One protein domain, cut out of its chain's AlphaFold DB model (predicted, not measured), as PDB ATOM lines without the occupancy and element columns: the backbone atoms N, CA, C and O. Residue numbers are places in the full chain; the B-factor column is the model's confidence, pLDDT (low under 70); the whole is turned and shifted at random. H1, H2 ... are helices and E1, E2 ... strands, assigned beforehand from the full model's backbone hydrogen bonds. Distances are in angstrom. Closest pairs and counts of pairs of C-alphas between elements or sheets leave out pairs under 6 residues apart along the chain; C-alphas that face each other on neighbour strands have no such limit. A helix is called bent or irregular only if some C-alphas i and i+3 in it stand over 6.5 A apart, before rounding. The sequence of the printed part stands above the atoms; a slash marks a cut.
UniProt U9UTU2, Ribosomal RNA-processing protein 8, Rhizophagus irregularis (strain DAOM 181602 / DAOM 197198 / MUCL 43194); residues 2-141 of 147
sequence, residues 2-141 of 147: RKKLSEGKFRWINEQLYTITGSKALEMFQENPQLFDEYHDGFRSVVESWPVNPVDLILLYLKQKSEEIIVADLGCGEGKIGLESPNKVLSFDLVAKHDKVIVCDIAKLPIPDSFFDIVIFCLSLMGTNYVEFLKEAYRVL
ATOM      1  N   ARG A   2     153.984 204.502 250.640       58.25
ATOM      2  CA  ARG A   2     155.215 204.111 251.372       58.25
ATOM      3  C   ARG A   2     156.470 203.940 250.493       58.25
ATOM      4  O   ARG A   2     157.493 204.517 250.820       58.25
ATOM      5  N   LYS A   3     156.359 203.268 249.338       61.47
ATOM      6  CA  LYS A   3     157.486 203.062 248.402       61.47
ATOM      7  C   LYS A   3     158.043 204.365 247.787       61.47
ATOM      8  O   LYS A   3     159.241 204.517 247.630       61.47
ATOM      9  N   LYS A   4     157.176 205.349 247.511       63.06
ATOM     10  CA  LYS A   4     157.604 206.675 247.017       63.06
ATOM     11  C   LYS A   4     158.290 207.509 248.107       63.06
ATOM     12  O   LYS A   4     159.197 208.275 247.808       63.06
ATOM     13  N   LEU A   5     157.850 207.366 249.361       65.44
ATOM     14  CA  LEU A   5     158.467 208.032 250.515       65.44
ATOM     15  C   LEU A   5     159.873 207.479 250.798       65.44
ATOM     16  O   LEU A   5     160.780 208.268 251.039       65.44
ATOM     17  N   SER A   6     160.071 206.159 250.703       76.94
ATOM     18  CA  SER A   6     161.397 205.542 250.867       76.94
ATOM     19  C   SER A   6     162.372 205.937 249.751       76.94
ATOM     20  O   SER A   6     163.519 206.255 250.037       76.94
ATOM     21  N   GLU A   7     161.913 206.019 248.496       79.75
ATOM     22  CA  GLU A   7     162.735 206.503 247.371       79.75
ATOM     23  C   GLU A   7     163.163 207.970 247.543       79.75
ATOM     24  O   GLU A   7     164.318 208.313 247.292       79.75
ATOM     25  N   GLY A   8     162.250 208.842 247.986       87.69
ATOM     26  CA  GLY A   8     162.564 210.245 248.271       87.69
ATOM     27  C   GLY A   8     163.572 210.399 249.411       87.69
ATOM     28  O   GLY A   8     164.499 211.200 249.303       87.69
ATOM     29  N   LYS A   9     163.434 209.588 250.468       90.12
ATOM     30  CA  LYS A   9     164.355 209.591 251.607       90.12
ATOM     31  C   LYS A   9     165.752 209.109 251.213       90.12
ATOM     32  O   LYS A   9     166.719 209.796 251.514       90.12
ATOM     33  N   PHE A  10     165.852 208.013 250.459       91.94
ATOM     34  CA  PHE A  10     167.127 207.542 249.909       91.94
ATOM     35  C   PHE A  10     167.832 208.621 249.077       91.94
ATOM     36  O   PHE A  10     169.011 208.885 249.295       91.94
ATOM     37  N   ARG A  11     167.114 209.283 248.155       92.44
ATOM     38  CA  ARG A  11     167.694 210.353 247.323       92.44
ATOM     39  C   ARG A  11     168.225 211.505 248.163       92.44
ATOM     40  O   ARG A  11     169.316 211.987 247.880       92.44
ATOM     41  N   TRP A  12     167.476 211.907 249.188       94.44
ATOM     42  CA  TRP A  12     167.909 212.947 250.113       94.44
ATOM     43  C   TRP A  12     169.178 212.534 250.869       94.44
ATOM     44  O   TRP A  12     170.144 213.288 250.852       94.44
ATOM     45  N   ILE A  13     169.226 211.327 251.453       94.31
ATOM     46  CA  ILE A  13     170.427 210.835 252.157       94.31
ATOM     47  C   ILE A  13     171.621 210.786 251.195       94.31
ATOM     48  O   ILE A  13     172.687 211.302 251.510       94.31
ATOM     49  N   ASN A  14     171.432 210.222 250.000       94.56
ATOM     50  CA  ASN A  14     172.472 210.142 248.982       94.56
ATOM     51  C   ASN A  14     173.012 211.536 248.615       94.56
ATOM     52  O   ASN A  14     174.220 211.726 248.565       94.56
ATOM     53  N   GLU A  15     172.141 212.527 248.413       95.00
ATOM     54  CA  GLU A  15     172.552 213.914 248.161       95.00
ATOM     55  C   GLU A  15     173.334 214.519 249.338       95.00
ATOM     56  O   GLU A  15     174.364 215.161 249.118       95.00
ATOM     57  N   GLN A  16     172.905 214.280 250.584       95.12
ATOM     58  CA  GLN A  16     173.652 214.724 251.766       95.12
ATOM     59  C   GLN A  16     175.070 214.146 251.771       95.12
ATOM     60  O   GLN A  16     176.033 214.895 251.903       95.12
ATOM     61  N   LEU A  17     175.216 212.840 251.532       94.00
ATOM     62  CA  LEU A  17     176.519 212.167 251.518       94.00
ATOM     63  C   LEU A  17     177.484 212.722 250.458       94.00
ATOM     64  O   LEU A  17     178.691 212.675 250.666       94.00
ATOM     65  N   TYR A  18     176.989 213.297 249.356       94.62
ATOM     66  CA  TYR A  18     177.827 213.963 248.347       94.62
ATOM     67  C   TYR A  18     178.109 215.447 248.633       94.62
ATOM     68  O   TYR A  18     178.958 216.041 247.967       94.62
ATOM     69  N   THR A  19     177.428 216.059 249.603       95.00
ATOM     70  CA  THR A  19     177.502 217.509 249.879       95.00
ATOM     71  C   THR A  19     178.139 217.858 251.228       95.00
ATOM     72  O   THR A  19     178.340 219.037 251.526       95.00
ATOM     73  N   ILE A  20     178.529 216.856 252.019       95.25
ATOM     74  CA  ILE A  20     179.211 217.016 253.313       95.25
ATOM     75  C   ILE A  20     180.566 216.292 253.336       95.25
ATOM     76  O   ILE A  20     180.910 215.566 252.409       95.25
ATOM     77  N   THR A  21     181.367 216.501 254.382       95.00
ATOM     78  CA  THR A  21     182.623 215.760 254.593       95.00
ATOM     79  C   THR A  21     182.365 214.380 255.200       95.00
ATOM     80  O   THR A  21     181.357 214.193 255.880       95.00
ATOM     81  N   GLY A  22     183.308 213.444 255.049       90.06
ATOM     82  CA  GLY A  22     183.255 212.121 255.694       90.06
ATOM     83  C   GLY A  22     183.012 212.200 257.207       90.06
ATOM     84  O   GLY A  22     182.133 211.521 257.729       90.06
ATOM     85  N   SER A  23     183.678 213.130 257.895       91.94
ATOM     86  CA  SER A  23     183.480 213.378 259.328       91.94
ATOM     87  C   SER A  23     182.053 213.800 259.697       91.94
ATOM     88  O   SER A  23     181.526 213.354 260.712       91.94
ATOM     89  N   LYS A  24     181.405 214.628 258.868       94.38
ATOM     90  CA  LYS A  24     180.009 215.043 259.065       94.38
ATOM     91  C   LYS A  24     179.040 213.913 258.735       94.38
ATOM     92  O   LYS A  24     178.019 213.779 259.394       94.38
ATOM     93  N   ALA A  25     179.353 213.099 257.728       93.94
ATOM     94  CA  ALA A  25     178.581 211.897 257.431       93.94
ATOM     95  C   ALA A  25     178.659 210.889 258.590       93.94
ATOM     96  O   ALA A  25     177.639 210.311 258.959       93.94
ATOM     97  N   LEU A  26     179.836 210.731 259.209       90.94
ATOM     98  CA  LEU A  26     180.016 209.907 260.404       90.94
ATOM     99  C   LEU A  26     179.125 210.390 261.554       90.94
ATOM    100  O   LEU A  26     178.387 209.595 262.124       90.94
ATOM    101  N   GLU A  27     179.168 211.689 261.859       93.88
ATOM    102  CA  GLU A  27     178.319 212.320 262.877       93.88
ATOM    103  C   GLU A  27     176.829 212.102 262.574       93.88
ATOM    104  O   GLU A  27     176.100 211.591 263.421       93.88
ATOM    105  N   MET A  28     176.397 212.356 261.332       94.38
ATOM    106  CA  MET A  28     175.015 212.146 260.882       94.38
ATOM    107  C   MET A  28     174.530 210.707 261.127       94.38
ATOM    108  O   MET A  28     173.403 210.499 261.583       94.38
ATOM    109  N   PHE A  29     175.363 209.702 260.841       92.69
ATOM    110  CA  PHE A  29     175.017 208.300 261.085       92.69
ATOM    111  C   PHE A  29     175.109 207.894 262.562       92.69
ATOM    112  O   PHE A  29     174.365 207.014 262.987       92.69
ATOM    113  N   GLN A  30     175.977 208.520 263.356       90.50
ATOM    114  CA  GLN A  30     176.043 208.291 264.804       90.50
ATOM    115  C   GLN A  30     174.820 208.865 265.528       90.50
ATOM    116  O   GLN A  30     174.279 208.217 266.422       90.50
ATOM    117  N   GLU A  31     174.362 210.052 265.125       94.06
ATOM    118  CA  GLU A  31     173.158 210.686 265.664       94.06
ATOM    119  C   GLU A  31     171.886 209.930 265.274       94.06
ATOM    120  O   GLU A  31     170.959 209.805 266.078       94.06
ATOM    121  N   ASN A  32     171.834 209.402 264.046       92.12
ATOM    122  CA  ASN A  32     170.697 208.630 263.566       92.12
ATOM    123  C   ASN A  32     171.126 207.356 262.814       92.12
ATOM    124  O   ASN A  32     171.119 207.328 261.578       92.12
ATOM    125  N   PRO A  33     171.409 206.260 263.546       88.00
ATOM    126  CA  PRO A  33     171.866 204.999 262.957       88.00
ATOM    127  C   PRO A  33     170.898 204.383 261.940       88.00
ATOM    128  O   PRO A  33     171.324 203.665 261.038       88.00
ATOM    129  N   GLN A  34     169.599 204.692 262.038       89.88
ATOM    130  CA  GLN A  34     168.579 204.191 261.107       89.88
ATOM    131  C   GLN A  34     168.775 204.729 259.683       89.88
ATOM    132  O   GLN A  34     168.383 204.065 258.726       89.88
ATOM    133  N   LEU A  35     169.413 205.898 259.518       91.19
ATOM    134  CA  LEU A  35     169.705 206.456 258.192       91.19
ATOM    135  C   LEU A  35     170.601 205.532 257.368       91.19
ATOM    136  O   LEU A  35     170.502 205.522 256.144       91.19
ATOM    137  N   PHE A  36     171.462 204.752 258.021       89.12
ATOM    138  CA  PHE A  36     172.332 203.810 257.332       89.12
ATOM    139  C   PHE A  36     171.529 202.654 256.724       89.12
ATOM    140  O   PHE A  36     171.710 202.327 255.552       89.12
ATOM    141  N   ASP A  37     170.589 202.077 257.481       89.69
ATOM    142  CA  ASP A  37     169.655 201.066 256.964       89.69
ATOM    143  C   ASP A  37     168.843 201.594 255.783       89.69
ATOM    144  O   ASP A  37     168.788 200.961 254.732       89.69
ATOM    145  N   GLU A  38     168.275 202.789 255.924       92.00
ATOM    146  CA  GLU A  38     167.449 203.404 254.886       92.00
ATOM    147  C   GLU A  38     168.243 203.747 253.621       92.00
ATOM    148  O   GLU A  38     167.738 203.592 252.504       92.00
ATOM    149  N   TYR A  39     169.491 204.193 253.785       92.25
ATOM    150  CA  TYR A  39     170.409 204.392 252.673       92.25
ATOM    151  C   TYR A  39     170.674 203.073 251.943       92.25
ATOM    152  O   TYR A  39     170.509 203.012 250.723       92.25
ATOM    153  N   HIS A  40     171.018 202.006 252.671       89.19
ATOM    154  CA  HIS A  40     171.344 200.712 252.072       89.19
ATOM    155  C   HIS A  40     170.132 199.998 251.462       89.19
ATOM    156  O   HIS A  40     170.271 199.390 250.403       89.19
ATOM    157  N   ASP A  41     168.936 200.126 252.041       90.44
ATOM    158  CA  ASP A  41     167.680 199.655 251.443       90.44
ATOM    159  C   ASP A  41     167.424 200.309 250.077       90.44
ATOM    160  O   ASP A  41     167.112 199.638 249.082       90.44
ATOM    161  N   GLY A  42     167.578 201.635 250.017       89.75
ATOM    162  CA  GLY A  42     167.449 202.389 248.776       89.75
ATOM    163  C   GLY A  42     168.534 202.028 247.764       89.75
ATOM    164  O   GLY A  42     168.230 201.790 246.595       89.75
ATOM    165  N   PHE A  43     169.782 201.910 248.219       89.88
ATOM    166  CA  PHE A  43     170.918 201.554 247.377       89.88
ATOM    167  C   PHE A  43     170.766 200.153 246.773       89.88
ATOM    168  O   PHE A  43     170.917 200.003 245.562       89.88
ATOM    169  N   ARG A  44     170.371 199.142 247.564       90.00
ATOM    170  CA  ARG A  44     170.072 197.782 247.071       90.00
ATOM    171  C   ARG A  44     169.029 197.799 245.963       90.00
ATOM    172  O   ARG A  44     169.256 197.223 244.904       90.00
ATOM    173  N   SER A  45     167.937 198.532 246.177       88.50
ATOM    174  CA  SER A  45     166.856 198.655 245.190       88.50
ATOM    175  C   SER A  45     167.342 199.251 243.861       88.50
ATOM    176  O   SER A  45     166.834 198.902 242.798       88.50
ATOM    177  N   VAL A  46     168.325 200.161 243.901       87.44
ATOM    178  CA  VAL A  46     168.948 200.728 242.695       87.44
ATOM    179  C   VAL A  46     169.878 199.711 242.037       87.44
ATOM    180  O   VAL A  46     169.787 199.504 240.827       87.44
ATOM    181  N   VAL A  47     170.735 199.056 242.818       88.94
ATOM    182  CA  VAL A  47     171.726 198.091 242.322       88.94
ATOM    183  C   VAL A  47     171.071 196.859 241.689       88.94
ATOM    184  O   VAL A  47     171.581 196.364 240.689       88.94
ATOM    185  N   GLU A  48     169.916 196.403 242.185       89.50
ATOM    186  CA  GLU A  48     169.142 195.298 241.586       89.50
ATOM    187  C   GLU A  48     168.744 195.550 240.123       89.50
ATOM    188  O   GLU A  48     168.555 194.609 239.354       89.50
ATOM    189  N   SER A  49     168.615 196.819 239.724       91.31
ATOM    190  CA  SER A  49     168.272 197.188 238.348       91.31
ATOM    191  C   SER A  49     169.473 197.236 237.402       91.31
ATOM    192  O   SER A  49     169.298 197.376 236.189       91.31
ATOM    193  N   TRP A  50     170.697 197.172 237.931       93.12
ATOM    194  CA  TRP A  50     171.895 197.336 237.123       93.12
ATOM    195  C   TRP A  50     172.235 196.051 236.371       93.12
ATOM    196  O   TRP A  50     172.163 194.962 236.939       93.12
ATOM    197  N   PRO A  51     172.679 196.151 235.107       94.94
ATOM    198  CA  PRO A  51     173.076 194.975 234.337       94.94
ATOM    199  C   PRO A  51     174.320 194.293 234.921       94.94
ATOM    200  O   PRO A  51     174.527 193.104 234.703       94.94
ATOM    201  N   VAL A  52     175.162 195.053 235.630       94.56
ATOM    202  CA  VAL A  52     176.394 194.576 236.257       94.56
ATOM    203  C   VAL A  52     176.617 195.334 237.562       94.56
ATOM    204  O   VAL A  52     176.602 196.565 237.575       94.56
ATOM    205  N   ASN A  53     176.874 194.603 238.646       95.31
ATOM    206  CA  ASN A  53     177.276 195.179 239.924       95.31
ATOM    207  C   ASN A  53     178.818 195.241 240.009       95.31
ATOM    208  O   ASN A  53     179.475 194.205 239.868       95.31
ATOM    209  N   PRO A  54     179.428 196.418 240.250       96.88
ATOM    210  CA  PRO A  54     180.885 196.550 240.325       96.88
ATOM    211  C   PRO A  54     181.526 195.712 241.442       96.88
ATOM    212  O   PRO A  54     182.663 195.273 241.275       96.88
ATOM    213  N   VAL A  55     180.803 195.419 242.531       96.81
ATOM    214  CA  VAL A  55     181.289 194.525 243.596       96.81
ATOM    215  C   VAL A  55     181.588 193.129 243.048       96.81
ATOM    216  O   VAL A  55     182.615 192.539 243.382       96.81
ATOM    217  N   ASP A  56     180.741 192.618 242.152       96.56
ATOM    218  CA  ASP A  56     180.930 191.291 241.561       96.56
ATOM    219  C   ASP A  56     182.158 191.265 240.638       96.56
ATOM    220  O   ASP A  56     182.930 190.306 240.648       96.56
ATOM    221  N   LEU A  57     182.402 192.347 239.890       97.88
ATOM    222  CA  LEU A  57     183.603 192.482 239.057       97.88
ATOM    223  C   LEU A  57     184.882 192.527 239.898       97.88
ATOM    224  O   LEU A  57     185.886 191.911 239.539       97.88
ATOM    225  N   ILE A  58     184.845 193.231 241.030       98.31
ATOM    226  CA  ILE A  58     185.961 193.296 241.975       98.31
ATOM    227  C   ILE A  58     186.246 191.914 242.567       98.31
ATOM    228  O   ILE A  58     187.400 191.494 242.595       98.31
ATOM    229  N   LEU A  59     185.213 191.173 242.975       98.12
ATOM    230  CA  LEU A  59     185.368 189.804 243.471       98.12
ATOM    231  C   LEU A  59     186.001 188.886 242.417       98.12
ATOM    232  O   LEU A  59     186.897 188.106 242.738       98.12
ATOM    233  N   LEU A  60     185.590 188.996 241.150       97.75
ATOM    234  CA  LEU A  60     186.217 188.256 240.049       97.75
ATOM    235  C   LEU A  60     187.690 188.636 239.855       97.75
ATOM    236  O   LEU A  60     188.518 187.759 239.616       97.75
ATOM    237  N   TYR A  61     188.025 189.920 239.979       97.56
ATOM    238  CA  TYR A  61     189.405 190.398 239.900       97.56
ATOM    239  C   TYR A  61     190.271 189.869 241.053       97.56
ATOM    240  O   TYR A  61     191.399 189.431 240.818       97.56
ATOM    241  N   LEU A  62     189.750 189.874 242.283       97.69
ATOM    242  CA  LEU A  62     190.451 189.401 243.480       97.69
ATOM    243  C   LEU A  62     190.702 187.886 243.450       97.69
ATOM    244  O   LEU A  62     191.807 187.448 243.764       97.69
ATOM    245  N   LYS A  63     189.752 187.097 242.928       96.50
ATOM    246  CA  LYS A  63     189.914 185.645 242.708       96.50
ATOM    247  C   LYS A  63     191.108 185.268 241.823       96.50
ATOM    248  O   LYS A  63     191.552 184.128 241.864       96.50
ATOM    249  N   GLN A  64     191.617 186.194 241.012       96.88
ATOM    250  CA  GLN A  64     192.783 185.972 240.146       96.88
ATOM    251  C   GLN A  64     194.112 186.368 240.811       96.88
ATOM    252  O   GLN A  64     195.159 186.332 240.163       96.88
ATOM    253  N   LYS A  65     194.092 186.817 242.070       96.12
ATOM    254  CA  LYS A  65     195.280 187.261 242.809       96.12
ATOM    255  C   LYS A  65     195.749 186.204 243.801       96.12
ATOM    256  O   LYS A  65     194.983 185.330 244.188       96.12
ATOM    257  N   SER A  66     197.008 186.325 244.228       94.25
ATOM    258  CA  SER A  66     197.560 185.504 245.313       94.25
ATOM    259  C   SER A  66     196.730 185.678 246.585       94.25
ATOM    260  O   SER A  66     196.373 186.801 246.929       94.25
ATOM    261  N   GLU A  67     196.459 184.598 247.311       90.75
ATOM    262  CA  GLU A  67     195.757 184.645 248.603       90.75
ATOM    263  C   GLU A  67     196.536 185.431 249.673       90.75
ATOM    264  O   GLU A  67     195.948 185.916 250.637       90.75
ATOM    265  N   GLU A  68     197.845 185.625 249.475       93.12
ATOM    266  CA  GLU A  68     198.728 186.353 250.394       93.12
ATOM    267  C   GLU A  68     198.535 187.876 250.365       93.12
ATOM    268  O   GLU A  68     199.021 188.568 251.264       93.12
ATOM    269  N   ILE A  69     197.847 188.421 249.351       95.81
ATOM    270  CA  ILE A  69     197.608 189.866 249.292       95.81
ATOM    271  C   ILE A  69     196.649 190.305 250.402       95.81
ATOM    272  O   ILE A  69     195.662 189.633 250.707       95.81
ATOM    273  N   ILE A  70     196.906 191.487 250.956       97.81
ATOM    274  CA  ILE A  70     196.042 192.134 251.940       97.81
ATOM    275  C   ILE A  70     195.319 193.298 251.265       97.81
ATOM    276  O   ILE A  70     195.943 194.192 250.687       97.81
ATOM    277  N   VAL A  71     193.992 193.290 251.345       98.50
ATOM    278  CA  VAL A  71     193.106 194.229 250.653       98.50
ATOM    279  C   VAL A  71     192.406 195.136 251.663       98.50
ATOM    280  O   VAL A  71     191.924 194.660 252.690       98.50
ATOM    281  N   ALA A  72     192.314 196.426 251.356       98.62
ATOM    282  CA  ALA A  72     191.404 197.350 252.024       98.62
ATOM    283  C   ALA A  72     190.160 197.584 251.162       98.62
ATOM    284  O   ALA A  72     190.283 197.944 249.990       98.62
ATOM    285  N   ASP A  73     188.983 197.420 251.755       98.69
ATOM    286  CA  ASP A  73     187.692 197.793 251.177       98.69
ATOM    287  C   ASP A  73     187.172 199.041 251.903       98.69
ATOM    288  O   ASP A  73     186.732 198.955 253.051       98.69
ATOM    289  N   LEU A  74     187.337 200.213 251.278       98.50
ATOM    290  CA  LEU A  74     187.062 201.517 251.887       98.50
ATOM    291  C   LEU A  74     185.667 202.003 251.497       98.50
ATOM    292  O   LEU A  74     185.398 202.216 250.314       98.50
ATOM    293  N   GLY A  75     184.804 202.210 252.492       97.12
ATOM    294  CA  GLY A  75     183.365 202.413 252.314       97.12
ATOM    295  C   GLY A  75     182.686 201.130 251.839       97.12
ATOM    296  O   GLY A  75     182.093 201.092 250.762       97.12
ATOM    297  N   CYS A  76     182.858 200.058 252.614       97.31
ATOM    298  CA  CYS A  76     182.463 198.698 252.247       97.31
ATOM    299  C   CYS A  76     180.946 198.439 252.283       97.31
ATOM    300  O   CYS A  76     180.489 197.366 251.873       97.31
ATOM    301  N   GLY A  77     180.158 199.358 252.844       94.44
ATOM    302  CA  GLY A  77     178.745 199.172 253.135       94.44
ATOM    303  C   GLY A  77     178.512 197.933 253.998       94.44
ATOM    304  O   GLY A  77     179.020 197.811 255.110       94.44
ATOM    305  N   GLU A  78     177.782 196.962 253.452       93.50
ATOM    306  CA  GLU A  78     177.488 195.687 254.121       93.50
ATOM    307  C   GLU A  78     178.643 194.669 254.064       93.50
ATOM    308  O   GLU A  78     178.470 193.530 254.484       93.50
ATOM    309  N   GLY A  79     179.814 195.042 253.534       95.94
ATOM    310  CA  GLY A  79     181.034 194.236 253.631       95.94
ATOM    311  C   GLY A  79     181.114 193.047 252.669       95.94
ATOM    312  O   GLY A  79     181.913 192.138 252.892       95.94
ATOM    313  N   LYS A  80     180.324 193.035 251.583       96.62
ATOM    314  CA  LYS A  80     180.236 191.897 250.644       96.62
ATOM    315  C   LYS A  80     181.603 191.425 250.127       96.62
ATOM    316  O   LYS A  80     181.853 190.223 250.096       96.62
ATOM    317  N   ILE A  81     182.511 192.344 249.774       97.88
ATOM    318  CA  ILE A  81     183.857 191.976 249.298       97.88
ATOM    319  C   ILE A  81     184.622 191.220 250.387       97.88
ATOM    320  O   ILE A  81     185.207 190.177 250.109       97.88
ATOM    321  N   GLY A  82     184.592 191.702 251.632       96.94
ATOM    322  CA  GLY A  82     185.287 191.049 252.740       96.94
ATOM    323  C   GLY A  82     184.659 189.736 253.205       96.94
ATOM    324  O   GLY A  82     185.347 188.912 253.805       96.94
ATOM    325  N   LEU A  83     183.378 189.514 252.910       96.75
ATOM    326  CA  LEU A  83     182.684 188.261 253.206       96.75
ATOM    327  C   LEU A  83     182.926 187.169 252.155       96.75
ATOM    328  O   LEU A  83     182.959 185.993 252.514       96.75
ATOM    329  N   GLU A  84     183.071 187.538 250.880       96.94
ATOM    330  CA  GLU A  84     183.093 186.584 249.758       96.94
ATOM    331  C   GLU A  84     184.465 186.414 249.083       96.94
ATOM    332  O   GLU A  84     184.673 185.454 248.336       96.94
ATOM    333  N   SER A  85     185.398 187.343 249.295       96.56
ATOM    334  CA  SER A  85     186.736 187.273 248.703       96.56
ATOM    335  C   SER A  85     187.569 186.133 249.313       96.56
ATOM    336  O   SER A  85     187.534 185.943 250.529       96.56
ATOM    337  N   PRO A  86     188.373 185.404 248.510       94.25
ATOM    338  CA  PRO A  86     189.333 184.432 249.038       94.25
ATOM    339  C   PRO A  86     190.563 185.094 249.686       94.25
ATOM    340  O   PRO A  86     191.256 184.460 250.476       94.25
ATOM    341  N   ASN A  87     190.860 186.356 249.356       96.81
ATOM    342  CA  ASN A  87     192.005 187.090 249.903       96.81
ATOM    343  C   ASN A  87     191.677 187.683 251.281       96.81
ATOM    344  O   ASN A  87     190.512 187.889 251.626       96.81
ATOM    345  N   LYS A  88     192.704 188.064 252.047       97.25
ATOM    346  CA  LYS A  88     192.508 188.778 253.314       97.25
ATOM    347  C   LYS A  88     192.024 190.210 253.061       97.25
ATOM    348  O   LYS A  88     192.805 191.057 252.634       97.25
ATOM    349  N   VAL A  89     190.762 190.494 253.378       98.25
ATOM    350  CA  VAL A  89     190.153 191.828 253.235       98.25
ATOM    351  C   VAL A  89     189.870 192.436 254.608       98.25
ATOM    352  O   VAL A  89     189.291 191.779 255.472       98.25
ATOM    353  N   LEU A  90     190.263 193.694 254.805       98.44
ATOM    354  CA  LEU A  90     189.797 194.529 255.910       98.44
ATOM    355  C   LEU A  90     188.778 195.529 255.358       98.44
ATOM    356  O   LEU A  90     189.085 196.288 254.438       98.44
ATOM    357  N   SER A  91     187.578 195.511 255.929       98.56
ATOM    358  CA  SER A  91     186.443 196.324 255.498       98.56
ATOM    359  C   SER A  91     186.249 197.514 256.434       98.56
ATOM    360  O   SER A  91     186.205 197.336 257.652       98.56
ATOM    361  N   PHE A  92     186.140 198.715 255.866       98.25
ATOM    362  CA  PHE A  92     186.013 199.972 256.601       98.25
ATOM    363  C   PHE A  92     184.774 200.731 256.143       98.25
ATOM    364  O   PHE A  92     184.568 200.898 254.943       98.25
ATOM    365  N   ASP A  93     183.984 201.236 257.085       96.75
ATOM    366  CA  ASP A  93     182.826 202.080 256.781       96.75
ATOM    367  C   ASP A  93     182.506 203.023 257.950       96.75
ATOM    368  O   ASP A  93     183.066 202.899 259.040       96.75
ATOM    369  N   LEU A  94     181.581 203.956 257.741       93.81
ATOM    370  CA  LEU A  94     181.067 204.853 258.771       93.81
ATOM    371  C   LEU A  94     180.169 204.119 259.779       93.81
ATOM    372  O   LEU A  94     180.000 204.595 260.903       93.81
ATOM    373  N   VAL A  95     179.603 202.966 259.402       91.50
ATOM    374  CA  VAL A  95     178.751 202.128 260.261       91.50
ATOM    375  C   VAL A  95     179.047 200.644 260.033       91.50
ATOM    376  O   VAL A  95     179.209 200.191 258.905       91.50
ATOM    377  N   ALA A  96     179.065 199.854 261.108       92.56
ATOM    378  CA  ALA A  96     179.244 198.407 261.026       92.56
ATOM    379  C   ALA A  96     177.900 197.661 261.009       92.56
ATOM    380  O   ALA A  96     177.119 197.763 261.955       92.56
ATOM    381  N   LYS A  97     177.655 196.842 259.972       89.25
ATOM    382  CA  LYS A  97     176.556 195.848 259.967       89.25
ATOM    383  C   LYS A  97     176.876 194.561 260.711       89.25
ATOM    384  O   LYS A  97     175.966 193.826 261.085       89.25
ATOM    385  N   HIS A  98     178.156 194.283 260.908       90.94
ATOM    386  CA  HIS A  98     178.652 193.116 261.618       90.94
ATOM    387  C   HIS A  98     180.057 193.401 262.158       90.94
ATOM    388  O   HIS A  98     180.718 194.352 261.743       90.94
ATOM    389  N   ASP A  99     180.529 192.537 263.050       92.69
ATOM    390  CA  ASP A  99     181.810 192.638 263.761       92.69
ATOM    391  C   ASP A  99     183.054 192.723 262.858       92.69
ATOM    392  O   ASP A  99     184.085 193.241 263.278       92.69
ATOM    393  N   LYS A 100     182.965 192.257 261.607       93.19
ATOM    394  CA  LYS A 100     184.066 192.353 260.631       93.19
ATOM    395  C   LYS A 100     184.235 193.725 259.956       93.19
ATOM    396  O   LYS A 100     185.198 193.885 259.208       93.19
ATOM    397  N   VAL A 101     183.330 194.688 260.167       96.88
ATOM    398  CA  VAL A 101     183.491 196.059 259.640       96.88
ATOM    399  C   VAL A 101     184.155 196.940 260.693       96.88
ATOM    400  O   VAL A 101     183.668 197.067 261.816       96.88
ATOM    401  N   ILE A 102     185.254 197.586 260.314       97.12
ATOM    402  CA  ILE A 102     185.956 198.563 261.143       97.12
ATOM    403  C   ILE A 102     185.303 199.932 260.933       97.12
ATOM    404  O   ILE A 102     185.342 200.489 259.836       97.12
ATOM    405  N   VAL A 103     184.716 200.483 261.996       94.50
ATOM    406  CA  VAL A 103     184.036 201.784 261.947       94.50
ATOM    407  C   VAL A 103     185.052 202.928 261.957       94.50
ATOM    408  O   VAL A 103     185.745 203.117 262.957       94.50
ATOM    409  N   CYS A 104     185.140 203.704 260.872       93.31
ATOM    410  CA  CYS A 104     185.957 204.921 260.798       93.31
ATOM    411  C   CYS A 104     185.585 205.821 259.605       93.31
ATOM    412  O   CYS A 104     185.007 205.363 258.623       93.31
ATOM    413  N   ASP A 105     185.987 207.096 259.666       94.19
ATOM    414  CA  ASP A 105     186.101 207.941 258.471       94.19
ATOM    415  C   ASP A 105     187.323 207.484 257.659       94.19
ATOM    416  O   ASP A 105     188.453 207.512 258.153       94.19
ATOM    417  N   ILE A 106     187.109 207.086 256.405       97.00
ATOM    418  CA  ILE A 106     188.165 206.597 255.506       97.00
ATOM    419  C   ILE A 106     189.170 207.684 255.085       97.00
ATOM    420  O   ILE A 106     190.154 207.371 254.418       97.00
ATOM    421  N   ALA A 107     188.982 208.944 255.499       97.25
ATOM    422  CA  ALA A 107     190.034 209.964 255.479       97.25
ATOM    423  C   ALA A 107     191.151 209.711 256.507       97.25
ATOM    424  O   ALA A 107     192.202 210.345 256.422       97.25
ATOM    425  N   LYS A 108     190.932 208.836 257.499       96.75
ATOM    426  CA  LYS A 108     191.922 208.486 258.524       96.75
ATOM    427  C   LYS A 108     191.694 207.070 259.057       96.75
ATOM    428  O   LYS A 108     190.979 206.852 260.035       96.75
ATOM    429  N   LEU A 109     192.370 206.109 258.445       97.75
ATOM    430  CA  LEU A 109     192.326 204.701 258.798       97.75
ATOM    431  C   LEU A 109     193.188 204.418 260.039       97.75
ATOM    432  O   LEU A 109     194.321 204.902 260.135       97.75
ATOM    433  N   PRO A 110     192.726 203.564 260.969       96.44
ATOM    434  CA  PRO A 110     193.505 203.119 262.124       96.44
ATOM    435  C   PRO A 110     194.539 202.041 261.735       96.44
ATOM    436  O   PRO A 110     194.631 200.993 262.369       96.44
ATOM    437  N   ILE A 111     195.293 202.280 260.658       97.81
ATOM    438  CA  ILE A 111     196.223 201.330 260.030       97.81
ATOM    439  C   ILE A 111     197.587 202.007 259.800       97.81
ATOM    440  O   ILE A 111     197.615 203.189 259.442       97.81
ATOM    441  N   PRO A 112     198.720 201.300 259.977       97.44
ATOM    442  CA  PRO A 112     200.047 201.823 259.644       97.44
ATOM    443  C   PRO A 112     200.225 202.165 258.157       97.44
ATOM    444  O   PRO A 112     199.467 201.716 257.299       97.44
ATOM    445  N   ASP A 113     201.256 202.948 257.853       98.19
ATOM    446  CA  ASP A 113     201.665 203.238 256.475       98.19
ATOM    447  C   ASP A 113     202.060 201.945 255.740       98.19
ATOM    448  O   ASP A 113     202.583 201.011 256.351       98.19
ATOM    449  N   SER A 114     201.866 201.907 254.415       97.69
ATOM    450  CA  SER A 114     202.333 200.806 253.550       97.69
ATOM    451  C   SER A 114     201.907 199.403 254.019       97.69
ATOM    452  O   SER A 114     202.703 198.463 254.040       97.69
ATOM    453  N   PHE A 115     200.643 199.245 254.408       97.75
ATOM    454  CA  PHE A 115     200.103 197.997 254.944       97.75
ATOM    455  C   PHE A 115     199.409 197.123 253.887       97.75
ATOM    456  O   PHE A 115     199.559 195.900 253.901       97.75
ATOM    457  N   PHE A 116     198.668 197.731 252.959       98.19
ATOM    458  CA  PHE A 116     197.831 197.026 251.987       98.19
ATOM    459  C   PHE A 116     198.514 196.860 250.631       98.19
ATOM    460  O   PHE A 116     199.241 197.737 250.166       98.19
ATOM    461  N   ASP A 117     198.232 195.743 249.966       97.50
ATOM    462  CA  ASP A 117     198.646 195.477 248.586       97.50
ATOM    463  C   ASP A 117     197.651 196.068 247.576       97.50
ATOM    464  O   ASP A 117     198.030 196.473 246.475       97.50
ATOM    465  N   ILE A 118     196.369 196.115 247.952       98.19
ATOM    466  CA  ILE A 118     195.277 196.674 247.150       98.19
ATOM    467  C   ILE A 118     194.379 197.520 248.049       98.19
ATOM    468  O   ILE A 118     194.001 197.092 249.137       98.19
ATOM    469  N   VAL A 119     193.992 198.697 247.561       98.38
ATOM    470  CA  VAL A 119     192.975 199.550 248.182       98.38
ATOM    471  C   VAL A 119     191.830 199.734 247.193       98.38
ATOM    472  O   VAL A 119     192.065 200.029 246.018       98.38
ATOM    473  N   ILE A 120     190.601 199.526 247.658       98.62
ATOM    474  CA  ILE A 120     189.391 199.516 246.841       98.62
ATOM    475  C   ILE A 120     188.471 200.645 247.293       98.62
ATOM    476  O   ILE A 120     188.172 200.774 248.476       98.62
ATOM    477  N   PHE A 121     187.987 201.411 246.317       98.50
ATOM    478  CA  PHE A 121     186.829 202.285 246.462       98.50
ATOM    479  C   PHE A 121     185.743 201.810 245.498       98.50
ATOM    480  O   PHE A 121     185.812 202.080 244.296       98.50
ATOM    481  N   CYS A 122     184.748 201.076 245.996       97.81
ATOM    482  CA  CYS A 122     183.628 200.616 245.180       97.81
ATOM    483  C   CYS A 122     182.407 201.502 245.429       97.81
ATOM    484  O   CYS A 122     181.621 201.236 246.329       97.81
ATOM    485  N   LEU A 123     182.242 202.549 244.609       95.94
ATOM    486  CA  LEU A 123     181.145 203.529 244.730       95.94
ATOM    487  C   LEU A 123     181.122 204.283 246.071       95.94
ATOM    488  O   LEU A 123     180.078 204.761 246.501       95.94
ATOM    489  N   SER A 124     182.283 204.406 246.707       96.69
ATOM    490  CA  SER A 124     182.434 204.897 248.077       96.69
ATOM    491  C   SER A 124     183.188 206.222 248.201       96.69
ATOM    492  O   SER A 124     183.403 206.708 249.310       96.69
ATOM    493  N   LEU A 125     183.571 206.853 247.084       96.38
ATOM    494  CA  LEU A 125     184.139 208.210 247.073       96.38
ATOM    495  C   LEU A 125     183.032 209.255 247.286       96.38
ATOM    496  O   LEU A 125     182.742 210.075 246.415       96.38
ATOM    497  N   MET A 126     182.389 209.174 248.448       93.19
ATOM    498  CA  MET A 126     181.277 210.017 248.863       93.19
ATOM    499  C   MET A 126     181.772 211.062 249.854       93.19
ATOM    500  O   MET A 126     182.394 210.737 250.863       93.19
ATOM    501  N   GLY A 127     181.483 212.322 249.565       94.31
ATOM    502  CA  GLY A 127     181.827 213.449 250.414       94.31
ATOM    503  C   GLY A 127     182.799 214.416 249.753       94.31
ATOM    504  O   GLY A 127     183.571 214.082 248.852       94.31
ATOM    505  N   THR A 128     182.756 215.667 250.198       95.94
ATOM    506  CA  THR A 128     183.472 216.775 249.551       95.94
ATOM    507  C   THR A 128     184.988 216.703 249.736       95.94
ATOM    508  O   THR A 128     185.732 217.336 248.993       95.94
ATOM    509  N   ASN A 129     185.459 215.936 250.722       95.38
ATOM    510  CA  ASN A 129     186.872 215.733 251.039       95.38
ATOM    511  C   ASN A 129     187.454 214.452 250.417       95.38
ATOM    512  O   ASN A 129     188.416 213.909 250.953       95.38
ATOM    513  N   TYR A 130     186.927 213.984 249.279       96.25
ATOM    514  CA  TYR A 130     187.387 212.743 248.641       96.25
ATOM    515  C   TYR A 130     188.889 212.706 248.317       96.25
ATOM    516  O   TYR A 130     189.493 211.637 248.288       96.25
ATOM    517  N   VAL A 131     189.522 213.868 248.127       97.88
ATOM    518  CA  VAL A 131     190.979 213.976 247.958       97.88
ATOM    519  C   VAL A 131     191.728 213.452 249.189       97.88
ATOM    520  O   VAL A 131     192.775 212.828 249.038       97.88
ATOM    521  N   GLU A 132     191.195 213.651 250.394       98.12
ATOM    522  CA  GLU A 132     191.787 213.114 251.622       98.12
ATOM    523  C   GLU A 132     191.652 211.590 251.690       98.12
ATOM    524  O   GLU A 132     192.602 210.925 252.086       98.12
ATOM    525  N   PHE A 133     190.549 211.013 251.194       98.19
ATOM    526  CA  PHE A 133     190.420 209.553 251.079       98.19
ATOM    527  C   PHE A 133     191.489 208.978 250.145       98.19
ATOM    528  O   PHE A 133     192.099 207.956 250.444       98.19
ATOM    529  N   LEU A 134     191.760 209.653 249.022       98.44
ATOM    530  CA  LEU A 134     192.793 209.231 248.073       98.44
ATOM    531  C   LEU A 134     194.208 209.347 248.662       98.44
ATOM    532  O   LEU A 134     195.034 208.464 248.438       98.44
ATOM    533  N   LYS A 135     194.492 210.407 249.430       98.38
ATOM    534  CA  LYS A 135     195.765 210.544 250.159       98.38
ATOM    535  C   LYS A 135     195.928 209.448 251.205       98.38
ATOM    536  O   LYS A 135     197.011 208.882 251.323       98.38
ATOM    537  N   GLU A 136     194.861 209.133 251.926       98.50
ATOM    538  CA  GLU A 136     194.883 208.098 252.949       98.50
ATOM    539  C   GLU A 136     195.067 206.708 252.337       98.50
ATOM    540  O   GLU A 136     195.910 205.938 252.794       98.50
ATOM    541  N   ALA A 137     194.381 206.423 251.227       98.31
ATOM    542  CA  ALA A 137     194.611 205.228 250.425       98.31
ATOM    543  C   ALA A 137     196.068 205.119 249.962       98.31
ATOM    544  O   ALA A 137     196.657 204.046 250.051       98.31
ATOM    545  N   TYR A 138     196.667 206.223 249.506       97.88
ATOM    546  CA  TYR A 138     198.077 206.248 249.123       97.88
ATOM    547  C   TYR A 138     199.009 205.969 250.309       97.88
ATOM    548  O   TYR A 138     199.940 205.183 250.165       97.88
ATOM    549  N   ARG A 139     198.742 206.553 251.486       98.31
ATOM    550  CA  ARG A 139     199.531 206.327 252.710       98.31
ATOM    551  C   ARG A 139     199.566 204.849 253.099       98.31
ATOM    552  O   ARG A 139     200.623 204.328 253.457       98.31
ATOM    553  N   VAL A 140     198.418 204.172 253.046       98.38
ATOM    554  CA  VAL A 140     198.305 202.768 253.472       98.38
ATOM    555  C   VAL A 140     198.667 201.760 252.381       98.38
ATOM    556  O   VAL A 140     198.849 200.586 252.695       98.38
ATOM    557  N   LEU A 141     198.781 202.176 251.118       98.19
ATOM    558  CA  LEU A 141     199.176 201.307 250.012       98.19
ATOM    559  C   LEU A 141     200.697 201.100 250.009       98.19
ATOM    560  O   LEU A 141     201.469 202.052 250.105       98.19
TER     561      LEU A 141
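This is residues 2 to 141 of the 147 residues of the protein "Ribosomal RNA-processing protein 8" of Rhizophagus irregularis (strain DAOM 181602 / DAOM 197198 / MUCL 43194) (UniProt U9UTU2). The model has two parts: a small parallel sheet of four strands, with the helices H5 and H4 to one side of it and H6 to the other, and a lobe of three helices, in which H1 and H3 cross nearly at right angles and H2 is near both. H1 makes the far end of the longest axis, residues 47 to 52, of which 47 belongs to H3, stand free on the way from H3 to H4, and the long stretch 104 to 117 runs past H6 from one edge of the sheet, E3, to the other, E4. The printed part has 140 residues, with six named helices and four named strands in the order H1, H2, H3, H4, E1, H5, E2, E3, E4, H6. The sheet's order is E3, E2, E1, E4, all parallel, and the class is mixed, helices and strands. The whole is compact, with a radius of gyration of the C-alphas of 15.1 A and spans of 47 by 31 by 26 A.

H1, residues 2 to 19, is the longest helix at 26.0 A and begins at C-alpha 2 at (155.215, 204.111, 251.372). H2 is residues 22 to 31, 14.3 A, and H3 is residues 34 to 47, 20.0 A. H4 is residues 54 to 62, 12.4 A. The strand E1, residues 70 to 74, measures 13.0 A and begins at C-alpha 70 at (196.042, 192.134, 251.940). The short H5 is residues 80 to 84. E2, residues 88 to 93, is the longest strand at 16.8 A. E3 is residues 101 to 103, and E4 is residues 118 to 120. H6, residues 130 to 140, measures 15.6 A and ends at C-alpha 140 at (198.305, 202.768, 253.472).

H1 touches H3 with its residues 6 to 14 alone, about perpendicular at 79 degrees, the closest C-alphas being those of Phe 10 and Gly 42, 5.3 A apart. H2 is close to H1 but not clearly touching, the closest C-alphas being those of Leu 17 and Ala 25 at 6.3 A. H2 is also close to H3 but not clearly touching, with Phe 29 and Leu 35 closest, their C-alphas 6.3 A apart. H1, H2 and H3 are not on the sheet, and H3 and H4 are apart. H4 touches H5, where the C-alphas of Leu 59 and Ile 81 come closest, 6.4 A apart. H5 is on the sheet over E2, at a height over the sheet of 8.2 A. E1, H5 and E2 form a strand-helix-strand unit, two parallel neighbour strands with a helix between them along the chain, and its crossover is right-handed. E1 and E2 stand at 17 degrees, with N 73 and O 90 within hydrogen-bond range at 2.9 A. E3 is parallel to E2 at 39 degrees, with N 102 and O 91 at 2.8 A. On the other side of E1, E4 is parallel to it at 18 degrees, with N 120 and O 72 at 2.8 A. H6 is on the sheet, and its closest C-alphas to E4 are those of Ala 137 and Val 119, 6.3 A apart. In H1, H2, H3, H4, H5 and H6 every O i to N i+4 pair is within hydrogen-bond range.

The C-alphas farthest apart in the domain are those of Arg 2 and Ser 114, at 47.3 A. The printed part has no cut. The link from E3 to E4, with 14 residues between them, is long. From edge to edge of the sheet the strands' lines turn by 72 degrees. The mean pLDDT of the printed part is 93.8, and residues 2 to 5 are under 70.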